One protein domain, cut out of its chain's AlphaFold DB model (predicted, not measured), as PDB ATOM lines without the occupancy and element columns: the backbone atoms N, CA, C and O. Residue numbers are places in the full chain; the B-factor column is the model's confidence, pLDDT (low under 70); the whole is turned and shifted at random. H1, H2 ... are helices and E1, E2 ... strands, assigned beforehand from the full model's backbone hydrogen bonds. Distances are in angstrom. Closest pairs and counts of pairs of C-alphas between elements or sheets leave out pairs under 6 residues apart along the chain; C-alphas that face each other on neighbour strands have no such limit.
ATOM      1  N   SER A  63     113.895 198.704 289.428       58.97
ATOM      2  CA  SER A  63     114.693 198.737 288.199       58.97
ATOM      3  C   SER A  63     113.968 197.952 287.099       58.97
ATOM      4  O   SER A  63     113.826 196.736 287.230       58.97
ATOM      5  N   HIS A  64     113.528 198.610 286.021       65.56
ATOM      6  CA  HIS A  64     112.907 197.956 284.853       65.56
ATOM      7  C   HIS A  64     113.515 198.432 283.521       65.56
ATOM      8  O   HIS A  64     114.110 199.504 283.463       65.56
ATOM      9  N   GLY A  65     113.390 197.633 282.453       62.09
ATOM     10  CA  GLY A  65     113.785 198.034 281.099       62.09
ATOM     11  C   GLY A  65     115.283 198.295 280.943       62.09
ATOM     12  O   GLY A  65     115.670 199.254 280.287       62.09
ATOM     13  N   SER A  66     116.140 197.494 281.585       65.81
ATOM     14  CA  SER A  66     117.582 197.748 281.591       65.81
ATOM     15  C   SER A  66     118.252 197.403 280.260       65.81
ATOM     16  O   SER A  66     118.199 196.247 279.825       65.81
ATOM     17  N   MET A  67     118.972 198.364 279.681       72.69
ATOM     18  CA  MET A  67     119.995 198.118 278.666       72.69
ATOM     19  C   MET A  67     121.376 198.241 279.300       72.69
ATOM     20  O   MET A  67     121.631 199.187 280.040       72.69
ATOM     21  N   ILE A  68     122.266 197.300 278.989       74.75
ATOM     22  CA  ILE A  68     123.671 197.322 279.397       74.75
ATOM     23  C   ILE A  68     124.505 196.982 278.167       74.75
ATOM     24  O   ILE A  68     124.316 195.907 277.599       74.75
ATOM     25  N   LEU A  69     125.419 197.867 277.766       72.75
ATOM     26  CA  LEU A  69     126.335 197.633 276.648       72.75
ATOM     27  C   LEU A  69     127.791 197.880 277.068       72.75
ATOM     28  O   LEU A  69     128.049 198.789 277.863       72.75
ATOM     29  N   PRO A  70     128.745 197.089 276.544       74.94
ATOM     30  CA  PRO A  70     130.164 197.368 276.724       74.94
ATOM     31  C   PRO A  70     130.564 198.649 275.986       74.94
ATOM     32  O   PRO A  70     130.029 198.967 274.923       74.94
ATOM     33  N   ASP A  71     131.552 199.356 276.527       82.56
ATOM     34  CA  ASP A  71     132.260 200.407 275.808       82.56
ATOM     35  C   ASP A  71     133.448 199.807 275.053       82.56
ATOM     36  O   ASP A  71     134.579 199.793 275.541       82.56
ATOM     37  N   GLU A  72     133.187 199.285 273.853       81.31
ATOM     38  CA  GLU A  72     134.208 198.640 273.013       81.31
ATOM     39  C   GLU A  72     135.368 199.583 272.636       81.31
ATOM     40  O   GLU A  72     136.443 199.115 272.264       81.31
ATOM     41  N   TYR A  73     135.189 200.901 272.775       82.12
ATOM     42  CA  TYR A  73     136.206 201.908 272.455       82.12
ATOM     43  C   TYR A  73     137.180 202.157 273.616       82.12
ATOM     44  O   TYR A  73     138.339 202.506 273.389       82.12
ATOM     45  N   SER A  74     136.737 201.939 274.857       77.88
ATOM     46  CA  SER A  74     137.549 202.143 276.068       77.88
ATOM     47  C   SER A  74     138.677 201.117 276.239       77.88
ATOM     48  O   SER A  74     139.732 201.438 276.779       77.88
ATOM     49  N   ASN A  75     138.468 199.880 275.769       79.06
ATOM     50  CA  ASN A  75     139.366 198.730 275.955       79.06
ATOM     51  C   ASN A  75     139.765 198.422 277.420       79.06
ATOM     52  O   ASN A  75     140.715 197.672 277.643       79.06
ATOM     53  N   ASP A  76     139.050 198.948 278.419       78.69
ATOM     54  CA  ASP A  76     139.408 198.835 279.844       78.69
ATOM     55  C   ASP A  76     138.380 198.054 280.685       78.69
ATOM     56  O   ASP A  76     138.516 197.948 281.903       78.69
ATOM     57  N   GLY A  77     137.352 197.493 280.043       70.88
ATOM     58  CA  GLY A  77     136.247 196.829 280.734       70.88
ATOM     59  C   GLY A  77     135.156 197.786 281.223       70.88
ATOM     60  O   GLY A  77     134.373 197.404 282.091       70.88
ATOM     61  N   THR A  78     135.076 199.005 280.686       82.06
ATOM     62  CA  THR A  78     133.950 199.918 280.919       82.06
ATOM     63  C   THR A  78     132.665 199.403 280.269       82.06
ATOM     64  O   THR A  78     132.648 198.928 279.132       82.06
ATOM     65  N   PHE A  79     131.561 199.546 280.994       82.00
ATOM     66  CA  PHE A  79     130.197 199.303 280.541       82.00
ATOM     67  C   PHE A  79     129.319 200.512 280.855       82.00
ATOM     68  O   PHE A  79     129.535 201.240 281.827       82.00
ATOM     69  N   TRP A  80     128.282 200.673 280.038       85.31
ATOM     70  CA  TRP A  80     127.236 201.667 280.220       85.31
ATOM     71  C   TRP A  80     125.896 200.973 280.408       85.31
ATOM     72  O   TRP A  80     125.586 200.008 279.706       85.31
ATOM     73  N   ALA A  81     125.091 201.473 281.338       83.06
ATOM     74  CA  ALA A  81     123.751 200.981 281.596       83.06
ATOM     75  C   ALA A  81     122.732 202.116 281.701       83.06
ATOM     76  O   ALA A  81     123.034 203.195 282.209       83.06
ATOM     77  N   THR A  82     121.505 201.851 281.269       86.56
ATOM     78  CA  THR A  82     120.338 202.699 281.532       86.56
ATOM     79  C   THR A  82     119.135 201.823 281.835       86.56
ATOM     80  O   THR A  82     119.061 200.687 281.369       86.56
ATOM     81  N   TYR A  83     118.232 202.317 282.671       79.31
ATOM     82  CA  TYR A  83     117.050 201.596 283.139       79.31
ATOM     83  C   TYR A  83     116.026 202.588 283.695       79.31
ATOM     84  O   TYR A  83     116.264 203.789 283.742       79.31
ATOM     85  N   ILE A  84     114.860 202.107 284.092       83.50
ATOM     86  CA  ILE A  84     113.864 202.890 284.820       83.50
ATOM     87  C   ILE A  84     114.111 202.665 286.302       83.50
ATOM     88  O   ILE A  84     114.083 201.521 286.744       83.50
ATOM     89  N   ALA A  85     114.316 203.736 287.056       83.31
ATOM     90  CA  ALA A  85     114.548 203.712 288.490       83.31
ATOM     91  C   ALA A  85     113.443 204.453 289.252       83.31
ATOM     92  O   ALA A  85     112.747 205.303 288.697       83.31
ATOM     93  N   ASN A  86     113.278 204.125 290.533       82.44
ATOM     94  CA  ASN A  86     112.424 204.861 291.464       82.44
ATOM     95  C   ASN A  86     112.961 204.700 292.893       82.44
ATOM     96  O   ASN A  86     113.254 203.580 293.313       82.44
ATOM     97  N   ASP A  87     113.047 205.794 293.648       80.94
ATOM     98  CA  ASP A  87     113.598 205.797 295.014       80.94
ATOM     99  C   ASP A  87     112.570 205.369 296.085       80.94
ATOM    100  O   ASP A  87     112.899 204.974 297.206       80.94
ATOM    101  N   ASN A  88     111.280 205.438 295.758       75.06
ATOM    102  CA  ASN A  88     110.172 205.379 296.709       75.06
ATOM    103  C   ASN A  88     109.292 204.134 296.565       75.06
ATOM    104  O   ASN A  88     108.824 203.622 297.589       75.06
ATOM    105  N   SER A  89     109.131 203.617 295.348       69.31
ATOM    106  CA  SER A  89     108.256 202.496 295.000       69.31
ATOM    107  C   SER A  89     109.039 201.323 294.415       69.31
ATOM    108  O   SER A  89     109.970 201.511 293.641       69.31
ATOM    109  N   THR A  90     108.630 200.103 294.771       64.81
ATOM    110  CA  THR A  90     109.095 198.851 294.149       64.81
ATOM    111  C   THR A  90     108.176 198.386 293.015       64.81
ATOM    112  O   THR A  90     108.422 197.343 292.416       64.81
ATOM    113  N   VAL A  91     107.063 199.091 292.788       62.06
ATOM    114  CA  VAL A  91     106.027 198.710 291.826       62.06
ATOM    115  C   VAL A  91     106.169 199.557 290.578       62.06
ATOM    116  O   VAL A  91     106.080 200.783 290.629       62.06
ATOM    117  N   GLU A  92     106.331 198.871 289.456       60.03
ATOM    118  CA  GLU A  92     106.347 199.481 288.143       60.03
ATOM    119  C   GLU A  92     104.927 199.809 287.694       60.03
ATOM    120  O   GLU A  92     104.092 198.924 287.495       60.03
ATOM    121  N   ALA A  93     104.656 201.103 287.551       64.12
ATOM    122  CA  ALA A  93     103.403 201.591 287.016       64.12
ATOM    123  C   ALA A  93     103.645 202.769 286.060       64.12
ATOM    124  O   ALA A  93     104.394 203.688 286.394       64.12
ATOM    125  N   PRO A  94     102.959 202.816 284.907       57.81
ATOM    126  CA  PRO A  94     103.154 203.864 283.902       57.81
ATOM    127  C   PRO A  94     102.665 205.260 284.337       57.81
ATOM    128  O   PRO A  94     102.803 206.227 283.591       57.81
ATOM    129  N   TRP A  95     102.073 205.379 285.529       66.94
ATOM    130  CA  TRP A  95     101.643 206.633 286.161       66.94
ATOM    131  C   TRP A  95     102.490 207.009 287.386       66.94
ATOM    132  O   TRP A  95     102.147 207.947 288.104       66.94
ATOM    133  N   GLU A  96     103.573 206.282 287.657       73.44
ATOM    134  CA  GLU A  96     104.446 206.550 288.794       73.44
ATOM    135  C   GLU A  96     105.322 207.781 288.518       73.44
ATOM    136  O   GLU A  96     106.392 207.686 287.921       73.44
ATOM    137  N   MET A  97     104.858 208.961 288.937       78.50
ATOM    138  CA  MET A  97     105.498 210.250 288.628       78.50
ATOM    139  C   MET A  97     106.927 210.384 289.174       78.50
ATOM    140  O   MET A  97     107.659 211.271 288.748       78.50
ATOM    141  N   GLN A  98     107.317 209.536 290.127       81.81
ATOM    142  CA  GLN A  98     108.637 209.557 290.756       81.81
ATOM    143  C   GLN A  98     109.655 208.663 290.035       81.81
ATOM    144  O   GLN A  98     110.812 208.598 290.449       81.81
ATOM    145  N   ALA A  99     109.238 207.947 288.984       85.25
ATOM    146  CA  ALA A  99     110.162 207.170 288.176       85.25
ATOM    147  C   ALA A  99     111.041 208.082 287.302       85.25
ATOM    148  O   ALA A  99     110.591 209.105 286.778       85.25
ATOM    149  N   TYR A 100     112.303 207.689 287.140       88.88
ATOM    150  CA  TYR A 100     113.314 208.423 286.384       88.88
ATOM    151  C   TYR A 100     114.226 207.469 285.604       88.88
ATOM    152  O   TYR A 100     114.252 206.266 285.854       88.88
ATOM    153  N   ILE A 101     114.994 208.009 284.661       88.88
ATOM    154  CA  ILE A 101     116.008 207.271 283.901       88.88
ATOM    155  C   ILE A 101     117.395 207.685 284.404       88.88
ATOM    156  O   ILE A 101     117.733 208.867 284.297       88.88
ATOM    157  N   PRO A 102     118.228 206.773 284.934       89.75
ATOM    158  CA  PRO A 102     119.647 207.002 285.117       89.75
ATOM    159  C   PRO A 102     120.474 206.514 283.919       89.75
ATOM    160  O   PRO A 102     120.090 205.614 283.170       89.75
ATOM    161  N   LEU A 103     121.667 207.085 283.800       91.94
ATOM    162  CA  LEU A 103     122.795 206.545 283.057       91.94
ATOM    163  C   LEU A 103     123.853 206.130 284.078       91.94
ATOM    164  O   LEU A 103     124.189 206.905 284.974       91.94
ATOM    165  N   VAL A 104     124.380 204.920 283.944       88.38
ATOM    166  CA  VAL A 104     125.398 204.365 284.836       88.38
ATOM    167  C   VAL A 104     126.607 203.962 284.012       88.38
ATOM    168  O   VAL A 104     126.476 203.183 283.071       88.38
ATOM    169  N   LYS A 105     127.779 204.468 284.384       90.31
ATOM    170  CA  LYS A 105     129.073 203.961 283.927       90.31
ATOM    171  C   LYS A 105     129.631 203.076 285.024       90.31
ATOM    172  O   LYS A 105     129.626 203.486 286.185       90.31
ATOM    173  N   PHE A 106     130.120 201.898 284.675       78.94
ATOM    174  CA  PHE A 106     130.830 201.048 285.621       78.94
ATOM    175  C   PHE A 106     131.941 200.264 284.934       78.94
ATOM    176  O   PHE A 106     131.833 199.947 283.748       78.94
ATOM    177  N   ASN A 107     132.992 199.928 285.674       78.00
ATOM    178  CA  ASN A 107     134.062 199.072 285.185       78.00
ATOM    179  C   ASN A 107     133.928 197.654 285.774       78.00
ATOM    180  O   ASN A 107     133.735 197.478 286.974       78.00
ATOM    181  N   ILE A 108     134.000 196.614 284.938       65.62
ATOM    182  CA  ILE A 108     133.896 195.222 285.424       65.62
ATOM    183  C   ILE A 108     135.196 194.698 286.051       65.62
ATOM    184  O   ILE A 108     135.171 193.687 286.750       65.62
ATOM    185  N   VAL A 109     136.324 195.354 285.775       70.19
ATOM    186  CA  VAL A 109     137.645 195.058 286.343       70.19
ATOM    187  C   VAL A 109     137.822 195.775 287.683       70.19
ATOM    188  O   VAL A 109     138.355 195.172 288.615       70.19
ATOM    189  N   ASP A 110     137.338 197.016 287.804       70.12
ATOM    190  CA  ASP A 110     137.272 197.758 289.069       70.12
ATOM    191  C   ASP A 110     135.818 197.967 289.532       70.12
ATOM    192  O   ASP A 110     135.165 198.927 289.118       70.12
ATOM    193  N   PRO A 111     135.304 197.124 290.446       60.41
ATOM    194  CA  PRO A 111     133.925 197.216 290.918       60.41
ATOM    195  C   PRO A 111     133.628 198.474 291.751       60.41
ATOM    196  O   PRO A 111     132.472 198.682 292.117       60.41
ATOM    197  N   ASN A 112     134.636 199.290 292.089       70.56
ATOM    198  CA  ASN A 112     134.437 200.564 292.783       70.56
ATOM    199  C   ASN A 112     134.338 201.758 291.823       70.56
ATOM    200  O   ASN A 112     133.901 202.830 292.248       70.56
ATOM    201  N   ASP A 113     134.719 201.596 290.554       75.56
ATOM    202  CA  ASP A 113     134.554 202.633 289.538       75.56
ATOM    203  C   ASP A 113     133.123 202.591 289.004       75.56
ATOM    204  O   ASP A 113     132.818 201.924 288.014       75.56
ATOM    205  N   ILE A 114     132.219 203.261 289.722       79.75
ATOM    206  CA  ILE A 114     130.815 203.413 289.346       79.75
ATOM    207  C   ILE A 114     130.463 204.897 289.388       79.75
ATOM    208  O   ILE A 114     130.585 205.557 290.421       79.75
ATOM    209  N   LYS A 115     129.950 205.412 288.271       89.75
ATOM    210  CA  LYS A 115     129.394 206.763 288.167       89.75
ATOM    211  C   LYS A 115     127.950 206.700 287.702       89.75
ATOM    212  O   LYS A 115     127.587 205.859 286.882       89.75
ATOM    213  N   LYS A 116     127.127 207.608 288.220       87.62
ATOM    214  CA  LYS A 116     125.705 207.693 287.895       87.62
ATOM    215  C   LYS A 116     125.306 209.121 287.581       87.62
ATOM    216  O   LYS A 116     125.686 210.046 288.295       87.62
ATOM    217  N   TRP A 117     124.457 209.266 286.576       92.12
ATOM    218  CA  TRP A 117     123.828 210.523 286.204       92.12
ATOM    219  C   TRP A 117     122.327 210.315 286.079       92.12
ATOM    220  O   TRP A 117     121.880 209.312 285.527       92.12
ATOM    221  N   LYS A 118     121.535 211.267 286.572       90.25
ATOM    222  CA  LYS A 118     120.093 211.283 286.327       90.25
ATOM    223  C   LYS A 118     119.855 211.915 284.956       90.25
ATOM    224  O   LYS A 118     120.178 213.082 284.765       90.25
ATOM    225  N   VAL A 119     119.337 211.130 284.013       90.38
ATOM    226  CA  VAL A 119     119.072 211.563 282.635       90.38
ATOM    227  C   VAL A 119     117.772 212.350 282.575       90.38
ATOM    228  O   VAL A 119     117.750 213.458 282.054       90.38
ATOM    229  N   LEU A 120     116.679 211.775 283.088       89.75
ATOM    230  CA  LEU A 120     115.349 212.354 282.928       89.75
ATOM    231  C   LEU A 120     114.391 211.935 284.044       89.75
ATOM    232  O   LEU A 120     114.319 210.758 284.385       89.75
ATOM    233  N   GLU A 121     113.605 212.886 284.544       90.06
ATOM    234  CA  GLU A 121     112.467 212.680 285.450       90.06
ATOM    235  C   GLU A 121     111.318 213.644 285.113       90.06
ATOM    236  O   GLU A 121     111.492 214.584 284.329       90.06
ATOM    237  N   VAL A 122     110.137 213.439 285.702       87.38
ATOM    238  CA  VAL A 122     109.007 214.378 285.567       87.38
ATOM    239  C   VAL A 122     109.441 215.798 285.945       87.38
ATOM    240  O   VAL A 122     110.076 216.012 286.972       87.38
ATOM    241  N   GLY A 123     109.093 216.780 285.109       85.31
ATOM    242  CA  GLY A 123     109.458 218.187 285.301       85.31
ATOM    243  C   GLY A 123     110.855 218.569 284.806       85.31
ATOM    244  O   GLY A 123     111.180 219.754 284.812       85.31
ATOM    245  N   SER A 124     111.669 217.616 284.340       87.19
ATOM    246  CA  SER A 124     112.956 217.943 283.717       87.19
ATOM    247  C   SER A 124     112.756 218.752 282.435       87.19
ATOM    248  O   SER A 124     111.856 218.460 281.642       87.19
ATOM    249  N   THR A 125     113.630 219.731 282.207       82.62
ATOM    250  CA  THR A 125     113.563 220.642 281.060       82.62
ATOM    251  C   THR A 125     114.816 220.541 280.206       82.62
ATOM    252  O   THR A 125     115.932 220.589 280.718       82.62
ATOM    253  N   PHE A 126     114.625 220.485 278.890       75.56
ATOM    254  CA  PHE A 126     115.690 220.470 277.893       75.56
ATOM    255  C   PHE A 126     115.248 221.286 276.684       75.56
ATOM    256  O   PHE A 126     114.205 220.994 276.127       75.56
ATOM    257  N   GLY A 127     116.014 222.293 276.255       67.44
ATOM    258  CA  GLY A 127     115.853 222.965 274.951       67.44
ATOM    259  C   GLY A 127     114.423 223.135 274.394       67.44
ATOM    260  O   GLY A 127     114.179 222.740 273.260       67.44
ATOM    261  N   GLY A 128     113.484 223.706 275.160       67.12
ATOM    262  CA  GLY A 128     112.091 223.926 274.721       67.12
ATOM    263  C   GLY A 128     111.107 222.785 275.015       67.12
ATOM    264  O   GLY A 128     109.912 222.976 274.837       67.12
ATOM    265  N   PHE A 129     111.588 221.656 275.530       80.88
ATOM    266  CA  PHE A 129     110.817 220.520 276.029       80.88
ATOM    267  C   PHE A 129     110.805 220.507 277.565       80.88
ATOM    268  O   PHE A 129     111.841 220.703 278.207       80.88
ATOM    269  N   THR A 130     109.653 220.187 278.156       86.62
ATOM    270  CA  THR A 130     109.529 219.857 279.583       86.62
ATOM    271  C   THR A 130     108.771 218.546 279.729       86.62
ATOM    272  O   THR A 130     107.666 218.415 279.196       86.62
ATOM    273  N   GLN A 131     109.343 217.592 280.467       86.56
ATOM    274  CA  GLN A 131     108.700 216.310 280.743       86.56
ATOM    275  C   GLN A 131     107.445 216.533 281.593       86.56
ATOM    276  O   GLN A 131     107.508 217.069 282.700       86.56
ATOM    277  N   SER A 132     106.299 216.123 281.064       82.94
ATOM    278  CA  SER A 132     104.992 216.288 281.696       82.94
ATOM    279  C   SER A 132     104.766 215.272 282.831       82.94
ATOM    280  O   SER A 132     105.639 214.469 283.152       82.94
ATOM    281  N   GLY A 133     103.563 215.267 283.421       75.25
ATOM    282  CA  GLY A 133     103.149 214.406 284.540       75.25
ATOM    283  C   GLY A 133     103.084 212.893 284.275       75.25
ATOM    284  O   GLY A 133     102.431 212.180 285.033       75.25
ATOM    285  N   ARG A 134     103.725 212.387 283.216       76.88
ATOM    286  CA  ARG A 134     103.990 210.955 283.025       76.88
ATOM    287  C   ARG A 134     105.489 210.713 283.159       76.88
ATOM    288  O   ARG A 134     106.249 211.506 282.606       76.88
ATOM    289  N   PRO A 135     105.937 209.654 283.847       77.44
ATOM    290  CA  PRO A 135     107.357 209.347 283.902       77.44
ATOM    291  C   PRO A 135     107.899 209.023 282.506       77.44
ATOM    292  O   PRO A 135     107.157 208.513 281.656       77.44
ATOM    293  N   PRO A 136     109.185 209.301 282.253       78.50
ATOM    294  CA  PRO A 136     109.830 208.789 281.060       78.50
ATOM    295  C   PRO A 136     109.940 207.260 281.142       78.50
ATOM    296  O   PRO A 136     109.991 206.688 282.234       78.50
ATOM    297  N   TYR A 137     109.944 206.585 279.993       76.62
ATOM    298  CA  TYR A 137     109.796 205.127 279.962       76.62
ATOM    299  C   TYR A 137     110.636 204.460 278.877       76.62
ATOM    300  O   TYR A 137     110.946 205.070 277.853       76.62
ATOM    301  N   GLU A 138     110.933 203.174 279.089       75.56
ATOM    302  CA  GLU A 138     111.623 202.294 278.134       75.56
ATOM    303  C   GLU A 138     112.951 202.878 277.613       75.56
ATOM    304  O   GLU A 138     113.112 203.056 276.401       75.56
ATOM    305  N   PRO A 139     113.894 203.230 278.507       79.81
ATOM    306  CA  PRO A 139     115.176 203.758 278.085       79.81
ATOM    307  C   PRO A 139     116.008 202.693 277.369       79.81
ATOM    308  O   PRO A 139     115.985 201.505 277.687       79.81
ATOM    309  N   ASN A 140     116.794 203.154 276.414       78.00
ATOM    310  CA  ASN A 140     117.774 202.390 275.673       78.00
ATOM    311  C   ASN A 140     119.033 203.239 275.501       78.00
ATOM    312  O   ASN A 140     118.994 204.456 275.683       78.00
ATOM    313  N   LEU A 141     120.148 202.615 275.138       80.81
ATOM    314  CA  LEU A 141     121.378 203.338 274.860       80.81
ATOM    315  C   LEU A 141     122.129 202.769 273.661       80.81
ATOM    316  O   LEU A 141     122.030 201.584 273.342       80.81
ATOM    317  N   VAL A 142     122.931 203.628 273.039       81.69
ATOM    318  CA  VAL A 142     123.969 203.270 272.072       81.69
ATOM    319  C   VAL A 142     125.280 203.869 272.558       81.69
ATOM    320  O   VAL A 142     125.354 205.064 272.843       81.69
ATOM    321  N   VAL A 143     126.321 203.044 272.645       79.75
ATOM    322  CA  VAL A 143     127.670 203.504 272.984       79.75
ATOM    323  C   VAL A 143     128.421 203.792 271.687       79.75
ATOM    324  O   VAL A 143     128.638 202.895 270.872       79.75
ATOM    325  N   LEU A 144     128.786 205.053 271.485       83.38
ATOM    326  CA  LEU A 144     129.635 205.524 270.388       83.38
ATOM    327  C   LEU A 144     131.043 205.785 270.926       83.38
ATOM    328  O   LEU A 144     131.275 205.591 272.110       83.38
ATOM    329  N   GLU A 145     131.992 206.184 270.084       86.75
ATOM    330  CA  GLU A 145     133.384 206.394 270.509       86.75
ATOM    331  C   GLU A 145     133.493 207.475 271.598       86.75
ATOM    332  O   GLU A 145     133.960 207.212 272.707       86.75
ATOM    333  N   ASP A 146     132.952 208.655 271.316       92.00
ATOM    334  CA  ASP A 146     133.047 209.877 272.117       92.00
ATOM    335  C   ASP A 146     131.807 210.164 272.980       92.00
ATOM    336  O   ASP A 146     131.860 210.981 273.901       92.00
ATOM    337  N   LYS A 147     130.690 209.480 272.718       94.75
ATOM    338  CA  LYS A 147     129.409 209.744 273.381       94.75
ATOM    339  C   LYS A 147     128.583 208.494 273.654       94.75
ATOM    340  O   LYS A 147     128.808 207.428 273.082       94.75
ATOM    341  N   VAL A 148     127.594 208.640 274.525       91.25
ATOM    342  CA  VAL A 148     126.519 207.667 274.734       91.25
ATOM    343  C   VAL A 148     125.208 208.329 274.340       91.25
ATOM    344  O   VAL A 148     124.831 209.353 274.905       91.25
ATOM    345  N   LEU A 149     124.512 207.765 273.359       86.31
ATOM    346  CA  LEU A 149     123.175 208.209 272.978       86.31
ATOM    347  C   LEU A 149     122.165 207.468 273.850       86.31
ATOM    348  O   LEU A 149     122.141 206.241 273.820       86.31
ATOM    349  N   ILE A 150     121.337 208.183 274.608       88.00
ATOM    350  CA  ILE A 150     120.226 207.595 275.365       88.00
ATOM    351  C   ILE A 150     118.929 207.891 274.621       88.00
ATOM    352  O   ILE A 150     118.660 209.036 274.264       88.00
ATOM    353  N   ILE A 151     118.129 206.855 274.398       83.31
ATOM    354  CA  ILE A 151     116.859 206.902 273.673       83.31
ATOM    355  C   ILE A 151     115.760 206.505 274.648       83.31
ATOM    356  O   ILE A 151     115.925 205.544 275.389       83.31
ATOM    357  N   PHE A 152     114.644 207.218 274.677       81.19
ATOM    358  CA  PHE A 152     113.572 206.957 275.638       81.19
ATOM    359  C   PHE A 152     112.239 207.494 275.135       81.19
ATOM    360  O   PHE A 152     112.180 208.329 274.232       81.19
ATOM    361  N   ASN A 153     111.152 207.041 275.751       80.25
ATOM    362  CA  ASN A 153     109.837 207.617 275.525       80.25
ATOM    363  C   ASN A 153     109.589 208.744 276.514       80.25
ATOM    364  O   ASN A 153     109.777 208.586 277.722       80.25
ATOM    365  N   SER A 154     109.149 209.873 275.981       80.81
ATOM    366  CA  SER A 154     108.913 211.098 276.723       80.81
ATOM    367  C   SER A 154     107.512 211.633 276.441       80.81
ATOM    368  O   SER A 154     106.847 211.249 275.473       80.81
ATOM    369  N   ASN A 155     107.040 212.526 277.304       79.94
ATOM    370  CA  ASN A 155     105.790 213.236 277.077       79.94
ATOM    371  C   ASN A 155     106.000 214.716 277.370       79.94
ATOM    372  O   ASN A 155     106.444 215.081 278.453       79.94
ATOM    373  N   GLU A 156     105.705 215.561 276.390       79.12
ATOM    374  CA  GLU A 156     105.924 217.000 276.492       79.12
ATOM    375  C   GLU A 156     104.741 217.684 277.172       79.12
ATOM    376  O   GLU A 156     103.585 217.405 276.863       79.12
ATOM    377  N   GLN A 157     105.018 218.610 278.088       73.62
ATOM    378  CA  GLN A 157     103.990 219.294 278.873       73.62
ATOM    379  C   GLN A 157     102.971 220.071 278.023       73.62
ATOM    380  O   GLN A 157     101.807 220.152 278.410       73.62
ATOM    381  N   SER A 158     103.380 220.621 276.876       69.56
ATOM    382  CA  SER A 158     102.486 221.331 275.950       69.56
ATOM    383  C   SER A 158     101.620 220.405 275.088       69.56
ATOM    384  O   SER A 158     100.572 220.843 274.624       69.56
ATOM    385  N   ASP A 159     102.009 219.135 274.924       65.00
ATOM    386  CA  ASP A 159     101.324 218.120 274.110       65.00
ATOM    387  C   ASP A 159     100.870 216.950 274.998       65.00
ATOM    388  O   ASP A 159     101.385 215.830 274.929       65.00
ATOM    389  N   ALA A 160      99.862 217.198 275.842       55.16
ATOM    390  CA  ALA A 160      99.385 216.270 276.878       55.16
ATOM    391  C   ALA A 160      98.943 214.870 276.381       55.16
ATOM    392  O   ALA A 160      98.628 213.998 277.195       55.16
ATOM    393  N   THR A 161      98.895 214.638 275.066       55.75
ATOM    394  CA  THR A 161      98.399 213.397 274.462       55.75
ATOM    395  C   THR A 161      99.407 212.621 273.626       55.75
ATOM    396  O   THR A 161      99.125 211.456 273.364       55.75
ATOM    397  N   ASP A 162     100.541 213.196 273.206       65.81
ATOM    398  CA  ASP A 162     101.449 212.489 272.290       65.81
ATOM    399  C   ASP A 162     102.758 212.092 272.982       65.81
ATOM    400  O   ASP A 162     103.523 212.923 273.477       65.81
ATOM    401  N   ILE A 163     102.988 210.783 273.067       73.94
ATOM    402  CA  ILE A 163     104.257 210.222 273.534       73.94
ATOM    403  C   ILE A 163     105.231 210.287 272.364       73.94
ATOM    404  O   ILE A 163     104.905 209.868 271.250       73.94
ATOM    405  N   LYS A 164     106.423 210.818 272.624       76.44
ATOM    406  CA  LYS A 164     107.467 211.027 271.621       76.44
ATOM    407  C   LYS A 164     108.622 210.080 271.917       76.44
ATOM    408  O   LYS A 164     109.012 209.928 273.076       76.44
ATOM    409  N   LEU A 165     109.184 209.466 270.879       76.44
ATOM    410  CA  LEU A 165     110.494 208.838 271.007       76.44
ATOM    411  C   LEU A 165     111.550 209.937 270.944       76.44
ATOM    412  O   LEU A 165     111.639 210.669 269.956       76.44
ATOM    413  N   ALA A 166     112.362 210.048 271.979       80.62
ATOM    414  CA  ALA A 166     113.332 211.112 272.133       80.62
ATOM    415  C   ALA A 166     114.734 210.575 272.375       80.62
ATOM    416  O   ALA A 166     114.919 209.422 272.765       80.62
ATOM    417  N   THR A 167     115.712 211.442 272.144       85.50
ATOM    418  CA  THR A 167     117.122 211.163 272.366       85.50
ATOM    419  C   THR A 167     117.792 212.291 273.136       85.50
ATOM    420  O   THR A 167     117.409 213.460 273.024       85.50
ATOM    421  N   ILE A 168     118.812 211.930 273.907       89.31
ATOM    422  CA  ILE A 168     119.770 212.857 274.500       89.31
ATOM    423  C   ILE A 168     121.166 212.253 274.386       89.31
ATOM    424  O   ILE A 168     121.354 211.047 274.541       89.31
ATOM    425  N   GLU A 169     122.146 213.091 274.085       92.56
ATOM    426  CA  GLU A 169     123.544 212.675 273.998       92.56
ATOM    427  C   GLU A 169     124.246 212.943 275.328       92.56
ATOM    428  O   GLU A 169     124.038 213.989 275.937       92.56
ATOM    429  N   PHE A 170     125.086 212.014 275.769       95.44
ATOM    430  CA  PHE A 170     126.007 212.195 276.883       95.44
ATOM    431  C   PHE A 170     127.440 212.172 276.352       95.44
ATOM    432  O   PHE A 170     127.888 211.152 275.826       95.44
ATOM    433  N   ASP A 171     128.150 213.290 276.470       96.50
ATOM    434  CA  ASP A 171     129.553 213.408 276.069       96.50
ATOM    435  C   ASP A 171     130.443 212.729 277.120       96.50
ATOM    436  O   ASP A 171     130.403 213.083 278.301       96.50
ATOM    437  N   LYS A 172     131.238 211.735 276.708       94.94
ATOM    438  CA  LYS A 172     132.086 210.963 277.631       94.94
ATOM    439  C   LYS A 172     133.298 211.747 278.129       94.94
ATOM    440  O   LYS A 172     133.831 211.412 279.184       94.94
ATOM    441  N   ASN A 173     133.757 212.740 277.369       93.94
ATOM    442  CA  ASN A 173     134.945 213.529 277.686       93.94
ATOM    443  C   ASN A 173     134.618 214.633 278.690       93.94
ATOM    444  O   ASN A 173     135.401 214.889 279.603       93.94
ATOM    445  N   THR A 174     133.472 215.292 278.517       96.19
ATOM    446  CA  THR A 174     133.025 216.363 279.419       96.19
ATOM    447  C   THR A 174     132.094 215.869 280.523       96.19
ATOM    448  O   THR A 174     131.875 216.596 281.488       96.19
ATOM    449  N   GLU A 175     131.566 214.647 280.406       95.38
ATOM    450  CA  GLU A 175     130.581 214.050 281.316       95.38
ATOM    451  C   GLU A 175     129.297 214.895 281.448       95.38
ATOM    452  O   GLU A 175     128.734 215.050 282.535       95.38
ATOM    453  N   THR A 176     128.825 215.457 280.329       93.75
ATOM    454  CA  THR A 176     127.645 216.338 280.277       93.75
ATOM    455  C   THR A 176     126.606 215.868 279.270       93.75
ATOM    456  O   THR A 176     126.947 215.356 278.204       93.75
ATOM    457  N   PHE A 177     125.332 216.130 279.566       92.06
ATOM    458  CA  PHE A 177     124.246 215.931 278.611       92.06
ATOM    459  C   PHE A 177     124.146 217.083 277.606       92.06
ATOM    460  O   PHE A 177     124.250 218.254 277.973       92.06
ATOM    461  N   GLY A 178     123.916 216.734 276.343       89.00
ATOM    462  CA  GLY A 178     123.582 217.655 275.266       89.00
ATOM    463  C   GLY A 178     122.097 218.022 275.238       89.00
ATOM    464  O   GLY A 178     121.372 217.922 276.229       89.00
ATOM    465  N   ASN A 179     121.631 218.455 274.066       85.88
ATOM    466  CA  ASN A 179     120.240 218.856 273.873       85.88
ATOM    467  C   ASN A 179     119.311 217.649 273.690       85.88
ATOM    468  O   ASN A 179     119.689 216.632 273.106       85.88
ATOM    469  N   TYR A 180     118.068 217.813 274.134       85.94
ATOM    470  CA  TYR A 180     116.971 216.903 273.821       85.94
ATOM    471  C   TYR A 180     116.588 217.014 272.347       85.94
ATOM    472  O   TYR A 180     116.440 218.118 271.821       85.94
ATOM    473  N   ASN A 181     116.367 215.871 271.705       83.94
ATOM    474  CA  ASN A 181     115.904 215.807 270.326       83.94
ATOM    475  C   ASN A 181     114.762 214.802 270.190       83.94
ATOM    476  O   ASN A 181     114.860 213.665 270.653       83.94
ATOM    477  N   VAL A 182     113.694 215.196 269.496       80.19
ATOM    478  CA  VAL A 182     112.658 214.254 269.060       80.19
ATOM    479  C   VAL A 182     113.213 213.429 267.902       80.19
ATOM    480  O   VAL A 182     113.738 213.980 266.932       80.19
ATOM    481  N   SER A 183     113.102 212.106 268.009       77.25
ATOM    482  CA  SER A 183     113.536 211.177 266.965       77.25
ATOM    483  C   SER A 183     112.679 211.361 265.716       77.25
ATOM    484  O   SER A 183     111.482 211.648 265.813       77.25
ATOM    485  N   LYS A 184     113.268 211.173 264.533       77.25
ATOM    486  CA  LYS A 184     112.578 211.360 263.250       77.25
ATOM    487  C   LYS A 184     112.585 210.081 262.426       77.25
ATOM    488  O   LYS A 184     113.588 209.380 262.366       77.25
ATOM    489  N   LEU A 185     111.474 209.816 261.746       68.88
ATOM    490  CA  LEU A 185     111.337 208.737 260.774       68.88
ATOM    491  C   LEU A 185     111.299 209.327 259.365       68.88
ATOM    492  O   LEU A 185     110.438 210.153 259.065       68.88
ATOM    493  N   THR A 186     112.181 208.851 258.488       76.06
ATOM    494  CA  THR A 186     112.158 209.182 257.058       76.06
ATOM    495  C   THR A 186     111.720 207.967 256.244       76.06
ATOM    496  O   THR A 186     112.289 206.886 256.384       76.06
ATOM    497  N   TYR A 187     110.714 208.129 255.384       72.25
ATOM    498  CA  TYR A 187     110.151 207.054 254.560       72.25
ATOM    499  C   TYR A 187     109.680 207.575 253.196       72.25
ATOM    500  O   TYR A 187     109.488 208.775 253.013       72.25
ATOM    501  N   THR A 188     109.480 206.674 252.230       79.12
ATOM    502  CA  THR A 188     108.987 207.015 250.885       79.12
ATOM    503  C   THR A 188     107.642 206.342 250.639       79.12
ATOM    504  O   THR A 188     107.545 205.120 250.713       79.12
ATOM    505  N   SER A 189     106.611 207.122 250.305       82.25
ATOM    506  CA  SER A 189     105.295 206.619 249.888       82.25
ATOM    507  C   SER A 189     104.774 207.435 248.704       82.25
ATOM    508  O   SER A 189     105.004 208.642 248.620       82.25
ATOM    509  N   GLY A 190     104.124 206.768 247.745       80.81
ATOM    510  CA  GLY A 190     103.586 207.417 246.543       80.81
ATOM    511  C   GLY A 190     104.639 208.126 245.678       80.81
ATOM    512  O   GLY A 190     104.305 209.070 244.974       80.81
ATOM    513  N   GLY A 191     105.909 207.709 245.755       84.44
ATOM    514  CA  GLY A 191     107.024 208.331 245.027       84.44
ATOM    515  C   GLY A 191     107.667 209.543 245.713       84.44
ATOM    516  O   GLY A 191     108.659 210.051 245.197       84.44
ATOM    517  N   SER A 192     107.172 209.970 246.879       88.31
ATOM    518  CA  SER A 192     107.706 211.115 247.630       88.31
ATOM    519  C   SER A 192     108.342 210.685 248.947       88.31
ATOM    520  O   SER A 192     107.770 209.874 249.680       88.31
ATOM    521  N   GLN A 193     109.503 211.257 249.266       89.44
ATOM    522  CA  GLN A 193     110.133 211.110 250.578       89.44
ATOM    523  C   GLN A 193     109.465 212.048 251.590       89.44
ATOM    524  O   GLN A 193     109.161 213.201 251.282       89.44
ATOM    525  N   LYS A 194     109.237 211.543 252.798       85.62
ATOM    526  CA  LYS A 194     108.636 212.252 253.927       85.62
ATOM    527  C   LYS A 194     109.499 212.036 255.161       85.62
ATOM    528  O   LYS A 194     110.009 210.936 255.361       85.62
ATOM    529  N   THR A 195     109.604 213.061 255.997       84.12
ATOM    530  CA  THR A 195     110.232 212.983 257.319       84.12
ATOM    531  C   THR A 195     109.228 213.465 258.349       84.12
ATOM    532  O   THR A 195     108.667 214.549 258.204       84.12
ATOM    533  N   ILE A 196     108.990 212.647 259.367       77.88
ATOM    534  CA  ILE A 196     108.015 212.910 260.426       77.88
ATOM    535  C   ILE A 196     108.668 212.723 261.788       77.88
ATOM    536  O   ILE A 196     109.577 211.907 261.941       77.88
ATOM    537  N   ASP A 197     108.170 213.444 262.784       78.00
ATOM    538  CA  ASP A 197     108.545 213.194 264.170       78.00
ATOM    539  C   ASP A 197     107.964 211.857 264.628       78.00
ATOM    540  O   ASP A 197     106.836 211.495 264.273       78.00
ATOM    541  N   MET A 198     108.727 211.122 265.426       73.00
ATOM    542  CA  MET A 198     108.347 209.807 265.921       73.00
ATOM    543  C   MET A 198     107.394 209.913 267.103       73.00
ATOM    544  O   MET A 198     107.760 209.721 268.264       73.00
ATOM    545  N   THR A 199     106.146 210.206 266.766       72.75
ATOM    546  CA  THR A 199     105.010 210.184 267.680       72.75
ATOM    547  C   THR A 199     104.055 209.052 267.312       72.75
ATOM    548  O   THR A 199     104.081 208.550 266.181       72.75
ATOM    549  N   ALA A 200     103.194 208.632 268.242       68.00
ATOM    550  CA  ALA A 200     102.270 207.521 267.998       68.00
ATOM    551  C   ALA A 200     101.359 207.793 266.783       68.00
ATOM    552  O   ALA A 200     101.148 206.920 265.932       68.00
ATOM    553  N   THR A 201     100.869 209.030 266.668       71.00
ATOM    554  CA  THR A 201      99.990 209.481 265.578       71.00
ATOM    555  C   THR A 201     100.702 209.477 264.227       71.00
ATOM    556  O   THR A 201     100.190 208.943 263.235       71.00
ATOM    557  N   ASN A 202     101.905 210.047 264.189       74.19
ATOM    558  CA  ASN A 202     102.701 210.179 262.975       74.19
ATOM    559  C   ASN A 202     103.112 208.807 262.428       74.19
ATOM    560  O   ASN A 202     102.930 208.525 261.241       74.19
ATOM    561  N   VAL A 203     103.568 207.913 263.305       71.69
ATOM    562  CA  VAL A 203     103.949 206.546 262.930       71.69
ATOM    563  C   VAL A 203     102.740 205.779 262.390       71.69
ATOM    564  O   VAL A 203     102.820 205.188 261.316       71.69
ATOM    565  N   SER A 204     101.588 205.839 263.066       68.50
ATOM    566  CA  SER A 204     100.350 205.194 262.594       68.50
ATOM    567  C   SER A 204      99.945 205.658 261.187       68.50
ATOM    568  O   SER A 204      99.541 204.850 260.345       68.50
ATOM    569  N   THR A 205     100.109 206.952 260.903       74.69
ATOM    570  CA  THR A 205      99.843 207.530 259.579       74.69
ATOM    571  C   THR A 205     100.809 206.985 258.528       74.69
ATOM    572  O   THR A 205     100.361 206.505 257.485       74.69
ATOM    573  N   ALA A 206     102.114 206.961 258.818       75.00
ATOM    574  CA  ALA A 206     103.123 206.413 257.910       75.00
ATOM    575  C   ALA A 206     102.855 204.943 257.547       75.00
ATOM    576  O   ALA A 206     102.966 204.566 256.383       75.00
ATOM    577  N   TYR A 207     102.432 204.120 258.514       69.69
ATOM    578  CA  TYR A 207     102.084 202.714 258.271       69.69
ATOM    579  C   TYR A 207     100.963 202.559 257.239       69.69
ATOM    580  O   TYR A 207     101.088 201.768 256.302       69.69
ATOM    581  N   ARG A 208      99.888 203.343 257.385       73.44
ATOM    582  CA  ARG A 208      98.758 203.327 256.447       73.44
ATOM    583  C   ARG A 208      99.185 203.773 255.054       73.44
ATOM    584  O   ARG A 208      98.804 203.147 254.070       73.44
ATOM    585  N   GLU A 209      99.998 204.822 254.967       76.75
ATOM    586  CA  GLU A 209     100.520 205.325 253.692       76.75
ATOM    587  C   GLU A 209     101.459 204.337 252.990       76.75
ATOM    588  O   GLU A 209     101.543 204.335 251.764       76.75
ATOM    589  N   LEU A 210     102.173 203.502 253.744       71.88
ATOM    590  CA  LEU A 210     103.033 202.444 253.209       71.88
ATOM    591  C   LEU A 210     102.253 201.181 252.804       71.88
ATOM    592  O   LEU A 210     102.852 200.209 252.352       71.88
ATOM    593  N   GLY A 211     100.922 201.184 252.939       67.56
ATOM    594  CA  GLY A 211     100.065 200.057 252.573       67.56
ATOM    595  C   GLY A 211     100.053 198.922 253.598       67.56
ATOM    596  O   GLY A 211      99.479 197.867 253.326       67.56
ATOM    597  N   TYR A 212     100.639 199.120 254.785       60.50
ATOM    598  CA  TYR A 212     100.490 198.170 255.882       60.50
ATOM    599  C   TYR A 212      99.076 198.297 256.450       60.50
ATOM    600  O   TYR A 212      98.716 199.293 257.084       60.50
ATOM    601  N   ILE A 213      98.255 197.273 256.227       54.44
ATOM    602  CA  ILE A 213      96.983 197.135 256.929       54.44
ATOM    603  C   ILE A 213      97.341 196.807 258.375       54.44
ATOM    604  O   ILE A 213      97.937 195.766 258.643       54.44
ATOM    605  N   LEU A 214      97.005 197.713 259.294       50.19
ATOM    606  CA  LEU A 214      97.117 197.499 260.734       50.19
ATOM    607  C   LEU A 214      96.134 196.382 261.138       50.19
ATOM    608  O   LEU A 214      95.064 196.669 261.671       50.19
ATOM    609  N   SER A 215      96.443 195.122 260.826       40.34
ATOM    610  CA  SER A 215      95.705 193.985 261.367       40.34
ATOM    611  C   SER A 215      95.972 193.892 262.870       40.34
ATOM    612  O   SER A 215      96.999 194.361 263.370       40.34
ATOM    613  N   SER A 216      95.042 193.282 263.598       40.41
ATOM    614  CA  SER A 216      95.220 192.890 265.002       40.41
ATOM    615  C   SER A 216      96.413 191.955 265.226       40.41
ATOM    616  O   SER A 216      96.832 191.781 266.360       40.41
ATOM    617  N   ASP A 217      96.965 191.374 264.157       30.89
ATOM    618  CA  ASP A 217      97.910 190.257 264.225       30.89
ATOM    619  C   ASP A 217      99.369 190.691 263.995       30.89
ATOM    620  O   ASP A 217     100.293 189.883 264.089       30.89
ATOM    621  N   LEU A 218      99.609 191.972 263.698       36.19
ATOM    622  CA  LEU A 218     100.957 192.525 263.559       36.19
ATOM    623  C   LEU A 218     101.486 192.979 264.925       36.19
ATOM    624  O   LEU A 218     101.387 194.145 265.298       36.19
ATOM    625  N   ILE A 219     102.061 191.994 265.624       35.06
ATOM    626  CA  ILE A 219     102.951 192.091 266.791       35.06
ATOM    627  C   ILE A 219     102.373 192.961 267.916       35.06
ATOM    628  O   ILE A 219     102.904 194.011 268.281       35.06
ATOM    629  N   ASP A 220     101.306 192.454 268.530       31.70
ATOM    630  CA  ASP A 220     101.181 192.588 269.978       31.70
ATOM    631  C   ASP A 220     102.400 191.899 270.608       31.70
ATOM    632  O   ASP A 220     102.670 190.727 270.351       31.70
ATOM    633  N   ALA A 221     103.143 192.645 271.419       32.09
ATOM    634  CA  ALA A 221     104.281 192.177 272.204       32.09
ATOM    635  C   ALA A 221     105.527 191.739 271.409       32.09
ATOM    636  O   ALA A 221     105.769 190.562 271.152       32.09
ATOM    637  N   LEU A 222     106.440 192.687 271.199       29.97
ATOM    638  CA  LEU A 222     107.871 192.393 271.295       29.97
ATOM    639  C   LEU A 222     108.518 193.439 272.205       29.97
ATOM    640  O   LEU A 222     108.979 194.493 271.775       29.97
ATOM    641  N   VAL A 223     108.523 193.120 273.500       35.19
ATOM    642  CA  VAL A 223     109.341 193.775 274.528       35.19
ATOM    643  C   VAL A 223     110.787 193.348 274.301       35.19
ATOM    644  O   VAL A 223     111.278 192.432 274.950       35.19
ATOM    645  N   VAL A 224     111.459 193.943 273.318       38.09
ATOM    646  CA  VAL A 224     112.916 193.831 273.188       38.09
ATOM    647  C   VAL A 224     113.452 195.107 272.547       38.09
ATOM    648  O   VAL A 224     113.714 195.141 271.352       38.09
ATOM    649  N   ASN A 225     113.650 196.157 273.342       47.94
ATOM    650  CA  ASN A 225     114.377 197.357 272.932       47.94
ATOM    651  C   ASN A 225     115.864 197.032 272.743       47.94
ATOM    652  O   ASN A 225     116.687 197.358 273.584       47.94
ATOM    653  N   ARG A 226     116.243 196.342 271.668       49.62
ATOM    654  CA  ARG A 226     117.652 196.140 271.299       49.62
ATOM    655  C   ARG A 226     117.916 196.870 269.999       49.62
ATOM    656  O   ARG A 226     117.271 196.573 268.997       49.62
ATOM    657  N   ILE A 227     118.865 197.804 270.034       48.91
ATOM    658  CA  ILE A 227     119.500 198.323 268.827       48.91
ATOM    659  C   ILE A 227     120.652 197.379 268.514       48.91
ATOM    660  O   ILE A 227     121.618 197.285 269.264       48.91
ATOM    661  N   ILE A 228     120.509 196.616 267.439       44.09
ATOM    662  CA  ILE A 228     121.507 195.661 266.970       44.09
ATOM    663  C   ILE A 228     122.074 196.213 265.671       44.09
ATOM    664  O   ILE A 228     121.334 196.458 264.717       44.09
ATOM    665  N   LYS A 229     123.392 196.391 265.604       39.41
ATOM    666  CA  LYS A 229     124.075 196.648 264.336       39.41
ATOM    667  C   LYS A 229     124.273 195.321 263.606       39.41
ATOM    668  O   LYS A 229     124.864 194.394 264.155       39.41
ATOM    669  N   TYR A 230     123.796 195.226 262.370       36.34
ATOM    670  CA  TYR A 230     124.055 194.084 261.494       36.34
ATOM    671  C   TYR A 230     124.403 194.594 260.095       36.34
ATOM    672  O   TYR A 230     123.591 195.243 259.432       36.34
ATOM    673  N   ASN A 231     125.627 194.305 259.645       48.16
ATOM    674  CA  ASN A 231     126.245 194.930 258.470       48.16
ATOM    675  C   ASN A 231     126.260 196.473 258.582       48.16
ATOM    676  O   ASN A 231     126.648 197.015 259.616       48.16
ATOM    677  N   ASN A 232     125.833 197.175 257.525       48.88
ATOM    678  CA  ASN A 232     125.782 198.640 257.443       48.88
ATOM    679  C   ASN A 232     124.480 199.239 258.005       48.88
ATOM    680  O   ASN A 232     124.160 200.380 257.691       48.88
ATOM    681  N   TYR A 233     123.696 198.473 258.769       35.22
ATOM    682  CA  TYR A 233     122.394 198.913 259.264       35.22
ATOM    683  C   TYR A 233     122.283 198.757 260.779       35.22
ATOM    684  O   TYR A 233     122.719 197.751 261.350       35.22
ATOM    685  N   TYR A 234     121.632 199.730 261.407       43.19
ATOM    686  CA  TYR A 234     121.167 199.667 262.787       43.19
ATOM    687  C   TYR A 234     119.709 199.219 262.795       43.19
ATOM    688  O   TYR A 234     118.871 199.779 262.087       43.19
ATOM    689  N   TYR A 235     119.416 198.181 263.572       40.94
ATOM    690  CA  TYR A 235     118.080 197.632 263.754       40.94
ATOM    691  C   TYR A 235     117.638 197.899 265.182       40.94
ATOM    692  O   TYR A 235     118.142 197.248 266.089       40.94
ATOM    693  N   GLY A 236     116.726 198.839 265.395       47.19
ATOM    694  CA  GLY A 236     116.156 199.121 266.709       47.19
ATOM    695  C   GLY A 236     114.738 198.595 266.795       47.19
ATOM    696  O   GLY A 236     113.904 198.995 265.988       47.19
ATOM    697  N   ALA A 237     114.440 197.731 267.761       47.31
ATOM    698  CA  ALA A 237     113.055 197.584 268.186       47.31
ATOM    699  C   ALA A 237     112.716 198.740 269.134       47.31
ATOM    700  O   ALA A 237     113.450 198.989 270.085       47.31
ATOM    701  N   ILE A 238     111.639 199.457 268.845       50.84
ATOM    702  CA  ILE A 238     111.002 200.409 269.749       50.84
ATOM    703  C   ILE A 238     109.840 199.666 270.373       50.84
ATOM    704  O   ILE A 238     109.072 199.016 269.659       50.84
ATOM    705  N   ALA A 239     109.759 199.728 271.697       47.88
ATOM    706  CA  ALA A 239     108.755 199.040 272.489       47.88
ATOM    707  C   ALA A 239     107.330 199.380 272.045       47.88
ATOM    708  O   ALA A 239     107.082 200.289 271.264       47.88
ATOM    709  N   SER A 240     106.361 198.638 272.558       47.28
ATOM    710  CA  SER A 240     104.984 199.110 272.601       47.28
ATOM    711  C   SER A 240     104.708 199.631 274.002       47.28
ATOM    712  O   SER A 240     104.935 198.898 274.963       47.28
ATOM    713  N   PHE A 241     104.156 200.827 274.141       45.75
ATOM    714  CA  PHE A 241     103.567 201.259 275.407       45.75
ATOM    715  C   PHE A 241     102.067 201.197 275.262       45.75
ATOM    716  O   PHE A 241     101.528 201.861 274.389       45.75
ATOM    717  N   ASN A 242     101.390 200.423 276.102       45.59
ATOM    718  CA  ASN A 242      99.936 200.379 276.115       45.59
ATOM    719  C   ASN A 242      99.419 201.247 277.269       45.59
ATOM    720  O   ASN A 242      99.872 201.111 278.403       45.59
ATOM    721  N   THR A 243      98.478 202.151 276.993       47.25
ATOM    722  CA  THR A 243      97.769 202.884 278.054       47.25
ATOM    723  C   THR A 243      96.435 202.202 278.322       47.25
ATOM    724  O   THR A 243      95.850 201.617 277.414       47.25
ATOM    725  N   ALA A 244      95.888 202.350 279.532       40.75
ATOM    726  CA  ALA A 244      94.560 201.828 279.879       40.75
ATOM    727  C   ALA A 244      93.428 202.298 278.931       40.75
ATOM    728  O   ALA A 244      92.378 201.668 278.879       40.75
ATOM    729  N   ASN A 245      93.661 203.363 278.150       41.09
ATOM    730  CA  ASN A 245      92.701 203.947 277.211       41.09
ATOM    731  C   ASN A 245      93.071 203.715 275.729       41.09
ATOM    732  O   ASN A 245      92.514 204.374 274.856       41.09
ATOM    733  N   GLY A 246      94.034 202.837 275.420       44.12
ATOM    734  CA  GLY A 246      94.402 202.491 274.038       44.12
ATOM    735  C   GLY A 246      95.199 203.557 273.267       44.12
ATOM    736  O   GLY A 246      95.496 203.362 272.095       44.12
ATOM    737  N   LEU A 247      95.605 204.652 273.917       42.88
ATOM    738  CA  LEU A 247      96.469 205.718 273.368       42.88
ATOM    739  C   LEU A 247      97.967 205.368 273.458       42.88
ATOM    740  O   LEU A 247      98.810 206.200 273.779       42.88
ATOM    741  N   GLY A 248      98.275 204.089 273.297       49.81
ATOM    742  CA  GLY A 248      99.634 203.576 273.321       49.81
ATOM    743  C   GLY A 248     100.391 203.777 272.006       49.81
ATOM    744  O   GLY A 248      99.770 204.008 270.971       49.81
ATOM    745  N   PHE A 249     101.718 203.620 272.013       45.72
ATOM    746  CA  PHE A 249     102.471 203.406 270.771       45.72
ATOM    747  C   PHE A 249     102.658 201.907 270.536       45.72
ATOM    748  O   PHE A 249     102.911 201.147 271.471       45.72
ATOM    749  N   LYS A 250     102.494 201.467 269.284       46.62
ATOM    750  CA  LYS A 250     102.780 200.089 268.874       46.62
ATOM    751  C   LYS A 250     104.281 199.931 268.654       46.62
ATOM    752  O   LYS A 250     104.925 200.855 268.158       46.62
ATOM    753  N   GLY A 251     104.809 198.761 269.003       42.41
ATOM    754  CA  GLY A 251     106.220 198.470 268.800       42.41
ATOM    755  C   GLY A 251     106.578 198.395 267.323       42.41
ATOM    756  O   GLY A 251     105.754 198.018 266.491       42.41
ATOM    757  N   MET A 252     107.806 198.771 266.987       45.19
ATOM    758  CA  MET A 252     108.305 198.754 265.612       45.19
ATOM    759  C   MET A 252     109.745 198.279 265.578       45.19
ATOM    760  O   MET A 252     110.490 198.524 266.514       45.19
ATOM    761  N   VAL A 253     110.155 197.648 264.480       41.53
ATOM    762  CA  VAL A 253     111.571 197.432 264.175       41.53
ATOM    763  C   VAL A 253     111.969 198.457 263.122       41.53
ATOM    764  O   VAL A 253     111.527 198.378 261.977       41.53
ATOM    765  N   ILE A 254     112.786 199.428 263.507       47.31
ATOM    766  CA  ILE A 254     113.380 200.404 262.600       47.31
ATOM    767  C   ILE A 254     114.688 199.848 262.082       47.31
ATOM    768  O   ILE A 254     115.517 199.378 262.853       47.31
ATOM    769  N   ARG A 255     114.882 199.951 260.767       40.66
ATOM    770  CA  ARG A 255     116.180 199.774 260.125       40.66
ATOM    771  C   ARG A 255     116.656 201.131 259.628       40.66
ATOM    772  O   ARG A 255     116.011 201.703 258.751       40.66
ATOM    773  N   SER A 256     117.792 201.593 260.129       40.91
ATOM    774  CA  SER A 256     118.430 202.838 259.700       40.91
ATOM    775  C   SER A 256     119.848 202.581 259.184       40.91
ATOM    776  O   SER A 256     120.486 201.600 259.569       40.91
ATOM    777  N   LEU A 257     120.313 203.429 258.264       38.56
ATOM    778  CA  LEU A 257     121.729 203.513 257.869       38.56
ATOM    779  C   LEU A 257     122.536 204.361 258.865       38.56
ATOM    780  O   LEU A 257     123.739 204.158 259.009       38.56
TER     781      LEU A 257
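AT A GLANCE: This is residues 63 to 257 of the 259 residues of an uncharacterized protein of Bacillus nealsonii (UniProt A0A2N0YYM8). Two strongly twisted four-stranded sheets, E1 to E4 and E5 to E8, lie face to face as a sandwich, with E1 and E2 closest to E5. From one edge the chain runs on from E8 into a hairpin, E9 and E10, that reaches away from the sandwich with the single helix H1 packed on it, and a small sheet, E11 to E13, lies near the E5 edge. The printed part has 195 residues, with thirteen named strands and one named helix in the order E1 to E10, H1, E11 to E13; the sheets run E1 E2 E3 E4, E5 E6 E7 E8, E9 E10 and E11 E12 E13, all antiparallel. The class is mostly strand, and the whole is compact, with a radius of gyration of the C-alphas of 17.3 A and spans of 53 by 41 by 33 A.

IN THESE COORDINATES: The first sheet holds E1, residues 63 to 70, E2, residues 78 to 86, E3, residues 100 to 107, and E4, residues 114 to 121; E2 is 24.5 A long, and C-alpha 63 stands at (114.693, 198.737, 288.199). E1 bends by 55 degrees at residue 66 and E2 by 57 degrees at residue 83. The second holds E5, residues 137 to 143, E6, residues 147 to 155, E7, residues 163 to 171, and E8, residues 176 to 182; E7 is 25.6 A long and E6 24.2 A, with a bend of 51 degrees at residue 152. E9, residues 184 to 189, and E10, residues 192 to 197, come before H1, residues 200 to 209, which is 14.6 A long and begins at (102.270, 207.521, 267.998). E11, residues 227 to 230, E12, residues 233 to 238, and E13, residues 252 to 256, follow; C-alpha 256 is at (118.430, 202.838, 259.700).

HOW THE PARTS SIT: The sheet E1 E2 E3 E4 is a meander, each strand the antiparallel neighbour of the one before, as are E5 E6 E7 E8 and E11 E12 E13. Within hydrogen-bond range are N 67 and O 82, 2.9 A apart, in the hairpin E1 and E2; N 104 and O 81, 2.8 A apart, in the hairpin E2 and E3; and N 103 and O 117, 2.8 A apart, in the hairpin E3 and E4. In the sandwich the best planes of the two sheets are 19 degrees apart and their strands stand at 22 degrees. The closest C-alphas of E1 and E5 are those of Gly 65 and Glu 138, 5.6 A, and of E2 and E5 those of Tyr 83 and Pro 139, 5.8 A. E4 and E7 are near each other, with 5 pairs of C-alphas within 10 A. In the second sheet N 151 and O 140 are 2.9 A apart, N 152 and O 166 2.9 A, and N 167 and O 181 2.8 A. E8 runs on into E9 at 30 degrees; in the hairpin E9 and E10, N 187 and O 194 are 2.9 A apart. H1 only grazes the sheet E5 E6 E7 E8, with its residues 200 to 202; its closest C-alpha pair with E9 is Ser 189 and Glu 209, 6.2 A. Every O i to N i+4 pair of H1 is within hydrogen-bond range. The closest C-alphas of E5 and E11 are those of Val 142 and Ile 227, 7.4 A; N 228 and O 235 are 2.8 A apart, and N 236 and O 254 2.9 A.

THE WHOLE: The two C-alphas farthest apart, those of Asn 112 and Gly 190, are 56.0 A from each other. The printed part has no cut. The long links are E2 to E3, E4 to E5, H1 to E11 and E12 to E13; in the second of these, residues 125 to 126 pair with residues 129 to 130, antiparallel. The mean pLDDT of the printed part is 70.7, and 71 residues are under 70, among them residues 211 to 257.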